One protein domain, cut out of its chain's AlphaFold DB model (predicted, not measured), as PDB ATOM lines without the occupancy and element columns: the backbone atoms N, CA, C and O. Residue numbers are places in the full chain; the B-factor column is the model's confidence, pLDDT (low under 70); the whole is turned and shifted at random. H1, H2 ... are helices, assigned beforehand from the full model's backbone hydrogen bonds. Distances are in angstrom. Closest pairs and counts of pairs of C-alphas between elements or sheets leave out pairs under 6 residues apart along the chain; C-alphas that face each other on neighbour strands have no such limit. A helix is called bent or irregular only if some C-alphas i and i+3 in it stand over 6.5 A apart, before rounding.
ATOM      1  N   LEU A   2      20.236  45.516  49.208       81.62
ATOM      2  CA  LEU A   2      18.819  45.947  49.239       81.62
ATOM      3  C   LEU A   2      18.412  46.821  48.041       81.62
ATOM      4  O   LEU A   2      17.400  46.535  47.420       81.62
ATOM      5  N   ALA A   3      19.235  47.808  47.669       82.56
ATOM      6  CA  ALA A   3      18.971  48.673  46.515       82.56
ATOM      7  C   ALA A   3      18.878  47.906  45.177       82.56
ATOM      8  O   ALA A   3      18.017  48.196  44.351       82.56
ATOM      9  N   ILE A   4      19.737  46.898  44.978       82.06
ATOM     10  CA  ILE A   4      19.719  46.047  43.776       82.06
ATOM     11  C   ILE A   4      18.452  45.196  43.763       82.06
ATOM     12  O   ILE A   4      17.783  45.113  42.740       82.06
ATOM     13  N   LEU A   5      18.069  44.632  44.911       82.12
ATOM     14  CA  LEU A   5      16.864  43.815  45.031       82.12
ATOM     15  C   LEU A   5      15.585  44.643  44.810       82.12
ATOM     16  O   LEU A   5      14.695  44.211  44.083       82.12
ATOM     17  N   THR A   6      15.515  45.862  45.361       82.50
ATOM     18  CA  THR A   6      14.396  46.786  45.114       82.50
ATOM     19  C   THR A   6      14.302  47.193  43.652       82.50
ATOM     20  O   THR A   6      13.207  47.198  43.100       82.50
ATOM     21  N   LEU A   7      15.431  47.507  43.009       81.00
ATOM     22  CA  LEU A   7      15.453  47.893  41.598       81.00
ATOM     23  C   LEU A   7      15.061  46.707  40.704       81.00
ATOM     24  O   LEU A   7      14.279  46.855  39.772       81.00
ATOM     25  N   GLY A   8      15.534  45.513  41.048       77.00
ATOM     26  CA  GLY A   8      15.186  44.283  40.357       77.00
ATOM     27  C   GLY A   8      13.721  43.887  40.477       77.00
ATOM     28  O   GLY A   8      13.182  43.323  39.541       77.00
ATOM     29  N   HIS A   9      13.052  44.175  41.595       76.25
ATOM     30  CA  HIS A   9      11.606  43.937  41.724       76.25
ATOM     31  C   HIS A   9      10.756  45.071  41.133       76.25
ATOM     32  O   HIS A   9       9.583  44.853  40.838       76.25
ATOM     33  N   MET A  10      11.333  46.256  40.899       78.44
ATOM     34  CA  MET A  10      10.663  47.340  40.170       78.44
ATOM     35  C   MET A  10      10.473  47.023  38.692       78.44
ATOM     36  O   MET A  10       9.433  47.345  38.134       78.44
ATOM     37  N   ILE A  11      11.457  46.397  38.048       68.94
ATOM     38  CA  ILE A  11      11.426  46.185  36.595       68.94
ATOM     39  C   ILE A  11      10.250  45.274  36.168       68.94
ATOM     40  O   ILE A  11       9.465  45.712  35.327       68.94
ATOM     41  N   PRO A  12      10.008  44.084  36.764       65.25
ATOM     42  CA  PRO A  12       8.856  43.248  36.423       65.25
ATOM     43  C   PRO A  12       7.548  43.920  36.796       65.25
ATOM     44  O   PRO A  12       6.525  43.646  36.183       65.25
ATOM     45  N   LEU A  13       7.572  44.788  37.809       69.75
ATOM     46  CA  LEU A  13       6.403  45.523  38.245       69.75
ATOM     47  C   LEU A  13       5.987  46.570  37.206       69.75
ATOM     48  O   LEU A  13       4.829  46.589  36.800       69.75
ATOM     49  N   VAL A  14       6.931  47.388  36.735       67.25
ATOM     50  CA  VAL A  14       6.708  48.387  35.678       67.25
ATOM     51  C   VAL A  14       6.275  47.707  34.378       67.25
ATOM     52  O   VAL A  14       5.269  48.106  33.795       67.25
ATOM     53  N   LEU A  15       6.958  46.630  33.979       62.62
ATOM     54  CA  LEU A  15       6.616  45.864  32.776       62.62
ATOM     55  C   LEU A  15       5.247  45.169  32.900       62.62
ATOM     56  O   LEU A  15       4.479  45.113  31.942       62.62
ATOM     57  N   ASN A  16       4.875  44.698  34.097       63.59
ATOM     58  CA  ASN A  16       3.530  44.180  34.345       63.59
ATOM     59  C   ASN A  16       2.455  45.262  34.247       63.59
ATOM     60  O   ASN A  16       1.367  44.978  33.739       63.59
ATOM     61  N   PHE A  17       2.719  46.472  34.747       62.00
ATOM     62  CA  PHE A  17       1.790  47.593  34.614       62.00
ATOM     63  C   PHE A  17       1.587  47.967  33.145       62.00
ATOM     64  O   PHE A  17       0.444  48.107  32.718       62.00
ATOM     65  N   GLU A  18       2.655  48.030  32.353       56.44
ATOM     66  CA  GLU A  18       2.567  48.262  30.909       56.44
ATOM     67  C   GLU A  18       1.689  47.208  30.215       56.44
ATOM     68  O   GLU A  18       0.776  47.551  29.463       56.44
ATOM     69  N   ALA A  19       1.864  45.926  30.553       54.94
ATOM     70  CA  ALA A  19       1.036  44.844  30.022       54.94
ATOM     71  C   ALA A  19      -0.449  44.930  30.442       54.94
ATOM     72  O   ALA A  19      -1.318  44.470  29.703       54.94
ATOM     73  N   LEU A  20      -0.770  45.516  31.605       52.69
ATOM     74  CA  LEU A  20      -2.161  45.756  32.025       52.69
ATOM     75  C   LEU A  20      -2.815  46.889  31.229       52.69
ATOM     76  O   LEU A  20      -3.994  46.787  30.900       52.69
ATOM     77  N   PHE A  21      -2.062  47.943  30.903       53.28
ATOM     78  CA  PHE A  21      -2.572  49.091  30.148       53.28
ATOM     79  C   PHE A  21      -2.638  48.825  28.634       53.28
ATOM     80  O   PHE A  21      -3.628  49.191  28.002       53.28
ATOM     81  N   SER A  22      -1.668  48.107  28.058       48.00
ATOM     82  CA  SER A  22      -1.672  47.711  26.637       48.00
ATOM     83  C   SER A  22      -2.691  46.613  26.299       48.00
ATOM     84  O   SER A  22      -3.016  46.398  25.132       48.00
ATOM     85  N   VAL A  40      -6.322  34.102  37.121       62.69
ATOM     86  CA  VAL A  40      -6.193  34.297  38.581       62.69
ATOM     87  C   VAL A  40      -4.749  34.089  39.036       62.69
ATOM     88  O   VAL A  40      -4.246  34.892  39.818       62.69
ATOM     89  N   ASN A  41      -4.054  33.076  38.507       63.88
ATOM     90  CA  ASN A  41      -2.641  32.842  38.819       63.88
ATOM     91  C   ASN A  41      -1.751  34.005  38.362       63.88
ATOM     92  O   ASN A  41      -0.871  34.430  39.106       63.88
ATOM     93  N   GLU A  42      -2.004  34.561  37.177       66.06
ATOM     94  CA  GLU A  42      -1.267  35.720  36.667       66.06
ATOM     95  C   GLU A  42      -1.444  36.951  37.575       66.06
ATOM     96  O   GLU A  42      -0.470  37.602  37.956       66.06
ATOM     97  N   VAL A  43      -2.685  37.247  37.979       65.75
ATOM     98  CA  VAL A  43      -2.992  38.350  38.903       65.75
ATOM     99  C   VAL A  43      -2.384  38.101  40.283       65.75
ATOM    100  O   VAL A  43      -1.819  39.016  40.878       65.75
ATOM    101  N   LEU A  44      -2.442  36.866  40.784       72.69
ATOM    102  CA  LEU A  44      -1.884  36.500  42.082       72.69
ATOM    103  C   LEU A  44      -0.364  36.714  42.119       72.69
ATOM    104  O   LEU A  44       0.139  37.344  43.048       72.69
ATOM    105  N   VAL A  45       0.364  36.271  41.091       69.50
ATOM    106  CA  VAL A  45       1.817  36.490  40.971       69.50
ATOM    107  C   VAL A  45       2.146  37.988  40.939       69.50
ATOM    108  O   VAL A  45       3.073  38.441  41.616       69.50
ATOM    109  N   ARG A  46       1.351  38.794  40.226       72.25
ATOM    110  CA  ARG A  46       1.499  40.261  40.183       72.25
ATOM    111  C   ARG A  46       1.283  40.908  41.557       72.25
ATOM    112  O   ARG A  46       2.087  41.731  41.981       72.25
ATOM    113  N   VAL A  47       0.252  40.502  42.295       75.00
ATOM    114  CA  VAL A  47      -0.002  41.017  43.653       75.00
ATOM    115  C   VAL A  47       1.116  40.605  44.616       75.00
ATOM    116  O   VAL A  47       1.593  41.431  45.390       75.00
ATOM    117  N   ILE A  48       1.590  39.359  44.546       79.12
ATOM    118  CA  ILE A  48       2.696  38.878  45.388       79.12
ATOM    119  C   ILE A  48       3.981  39.669  45.104       79.12
ATOM    120  O   ILE A  48       4.652  40.109  46.038       79.12
ATOM    121  N   THR A  49       4.305  39.910  43.830       77.81
ATOM    122  CA  THR A  49       5.481  40.708  43.434       77.81
ATOM    123  C   THR A  49       5.363  42.178  43.855       77.81
ATOM    124  O   THR A  49       6.349  42.748  44.322       77.81
ATOM    125  N   MET A  50       4.163  42.771  43.811       80.25
ATOM    126  CA  MET A  50       3.884  44.103  44.378       80.25
ATOM    127  C   MET A  50       4.145  44.169  45.881       80.25
ATOM    128  O   MET A  50       4.830  45.076  46.354       80.25
ATOM    129  N   VAL A  51       3.607  43.211  46.638       83.38
ATOM    130  CA  VAL A  51       3.795  43.154  48.093       83.38
ATOM    131  C   VAL A  51       5.276  42.980  48.428       83.38
ATOM    132  O   VAL A  51       5.800  43.706  49.274       83.38
ATOM    133  N   ALA A  52       5.974  42.085  47.723       84.06
ATOM    134  CA  ALA A  52       7.411  41.893  47.886       84.06
ATOM    135  C   ALA A  52       8.192  43.190  47.612       84.06
ATOM    136  O   ALA A  52       9.045  43.571  48.413       84.06
ATOM    137  N   PHE A  53       7.865  43.910  46.534       84.38
ATOM    138  CA  PHE A  53       8.480  45.201  46.225       84.38
ATOM    139  C   PHE A  53       8.273  46.230  47.350       84.38
ATOM    140  O   PHE A  53       9.241  46.845  47.799       84.38
ATOM    141  N   LEU A  54       7.043  46.392  47.848       85.12
ATOM    142  CA  LEU A  54       6.738  47.347  48.919       85.12
ATOM    143  C   LEU A  54       7.492  47.024  50.213       85.12
ATOM    144  O   LEU A  54       8.012  47.932  50.861       85.12
ATOM    145  N   LEU A  55       7.596  45.740  50.568       86.06
ATOM    146  CA  LEU A  55       8.364  45.294  51.731       86.06
ATOM    147  C   LEU A  55       9.860  45.586  51.564       86.06
ATOM    148  O   LEU A  55      10.488  46.110  52.482       86.06
ATOM    149  N   LEU A  56      10.430  45.306  50.390       86.56
ATOM    150  CA  LEU A  56      11.832  45.609  50.101       86.56
ATOM    151  C   LEU A  56      12.111  47.113  50.115       86.56
ATOM    152  O   LEU A  56      13.125  47.546  50.664       86.56
ATOM    153  N   PHE A  57      11.208  47.912  49.550       84.38
ATOM    154  CA  PHE A  57      11.317  49.366  49.555       84.38
ATOM    155  C   PHE A  57      11.203  49.932  50.972       84.38
ATOM    156  O   PHE A  57      11.974  50.812  51.356       84.38
ATOM    157  N   TYR A  58      10.290  49.390  51.779       88.50
ATOM    158  CA  TYR A  58      10.174  49.734  53.189       88.50
ATOM    159  C   TYR A  58      11.467  49.418  53.950       88.50
ATOM    160  O   TYR A  58      11.999  50.298  54.624       88.50
ATOM    161  N   LEU A  59      12.025  48.213  53.788       86.19
ATOM    162  CA  LEU A  59      13.299  47.833  54.407       86.19
ATOM    163  C   LEU A  59      14.443  48.750  53.967       86.19
ATOM    164  O   LEU A  59      15.238  49.173  54.803       86.19
ATOM    165  N   LEU A  60      14.509  49.100  52.679       85.56
ATOM    166  CA  LEU A  60      15.500  50.041  52.163       85.56
ATOM    167  C   LEU A  60      15.344  51.423  52.808       85.56
ATOM    168  O   LEU A  60      16.333  52.005  53.248       85.56
ATOM    169  N   ARG A  61      14.111  51.931  52.911       87.12
ATOM    170  CA  ARG A  61      13.818  53.223  53.542       87.12
ATOM    171  C   ARG A  61      14.178  53.221  55.027       87.12
ATOM    172  O   ARG A  61      14.786  54.180  55.496       87.12
ATOM    173  N   VAL A  62      13.828  52.164  55.758       85.94
ATOM    174  CA  VAL A  62      14.164  52.009  57.182       85.94
ATOM    175  C   VAL A  62      15.677  51.939  57.369       85.94
ATOM    176  O   VAL A  62      16.225  52.680  58.185       85.94
ATOM    177  N   ALA A  63      16.368  51.122  56.570       81.88
ATOM    178  CA  ALA A  63      17.823  51.026  56.599       81.88
ATOM    179  C   ALA A  63      18.472  52.390  56.318       81.88
ATOM    180  O   ALA A  63      19.354  52.817  57.060       81.88
ATOM    181  N   TRP A  64      17.980  53.122  55.315       80.69
ATOM    182  CA  TRP A  64      18.467  54.459  54.979       80.69
ATOM    183  C   TRP A  64      18.223  55.481  56.099       80.69
ATOM    184  O   TRP A  64      19.130  56.225  56.464       80.69
ATOM    185  N   SER A  65      17.029  55.483  56.697       79.44
ATOM    186  CA  SER A  65      16.668  56.401  57.785       79.44
ATOM    187  C   SER A  65      17.452  56.132  59.067       79.44
ATOM    188  O   SER A  65      17.850  57.070  59.752       79.44
ATOM    189  N   SER A  66      17.701  54.863  59.396       73.19
ATOM    190  CA  SER A  66      18.557  54.507  60.534       73.19
ATOM    191  C   SER A  66      19.994  54.976  60.319       73.19
ATOM    192  O   SER A  66      20.724  55.239  61.272       73.19
ATOM    193  N   ARG A  67      20.412  55.124  59.054       67.12
ATOM    194  CA  ARG A  67      21.771  55.480  58.673       67.12
ATOM    195  C   ARG A  67      22.074  56.965  58.832       67.12
ATOM    196  O   ARG A  67      23.176  57.280  59.268       67.12
ATOM    197  N   SER A  68      21.122  57.853  58.563       62.31
ATOM    198  CA  SER A  68      21.330  59.307  58.643       62.31
ATOM    199  C   SER A  68      21.481  59.863  60.066       62.31
ATOM    200  O   SER A  68      21.822  61.031  60.205       62.31
ATOM    201  N   ALA A  69      21.228  59.063  61.107       61.84
ATOM    202  CA  ALA A  69      21.117  59.533  62.492       61.84
ATOM    203  C   ALA A  69      22.347  59.291  63.402       61.84
ATOM    204  O   ALA A  69      22.242  59.571  64.587       61.84
ATOM    205  N   ASP A  70      23.476  58.755  62.912       60.72
ATOM    206  CA  ASP A  70      24.577  58.304  63.798       60.72
ATOM    207  C   ASP A  70      25.972  58.679  63.260       60.72
ATOM    208  O   ASP A  70      26.242  58.506  62.066       60.72
TER     209      ASP A  70
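This is residues 2 to 22 and 40 to 70 of the 243 residues of an uncharacterized protein of Asparagus officinalis (UniProt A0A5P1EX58). Two long helices lie side by side and run opposite ways, crossing at a slant and splaying apart toward the two ends at the cut, Ser 22 and Val 40. H2, the longer, makes the long axis of a rod, H1 packs along one side of it, and residues 64 to 70, of which 64 to 67 belong to H2, stick out at one end. The printed part has 52 residues with two named helices, H1 then H2 along the chain, and no named strand; the class is all helix. The whole is loose, with a radius of gyration of the C-alphas of 13.5 A, and the C-alphas span 46 by 18 by 15 A.

H2, residues 40 to 67, is the longest helix, 40.4 A from first to last C-alpha. It begins at C-alpha 40 (-6.193, 34.297, 38.581) and ends at C-alpha 67 (21.771, 55.480, 58.673). H1, residues 2 to 22, measures 30.6 A and begins at C-alpha 2 (18.819, 45.947, 49.239). H1 is neither bent nor irregular, but only just: C-alphas 9 and 12 are 6.0 A apart.

H2 and H1 touch, with 17 pairs of C-alphas within 8 A. Their closest C-alphas are those of His 9 and Phe 53, 5.6 A apart. Their lines stand at a steep tilt of 36 degrees, only just past shallow, and they run opposite ways. Their centres are 10.8 A apart. In H2 every O i to N i+4 pair is within hydrogen-bond range; in H1 15 of 17 are.

The C-alphas of Ser 22 and Asp 70, the two farthest apart, are 46.7 A from each other. Residues 23 to 39 are not printed, and C-alphas 22 and 40 are 18.5 A apart across this cut, which the link from H1 to H2 spans. Residues 64 to 70 stand free. The mean pLDDT of the printed part is 73.6; residues 11 to 22, 40 to 43, 45 and 67 to 70 of this model are under 70.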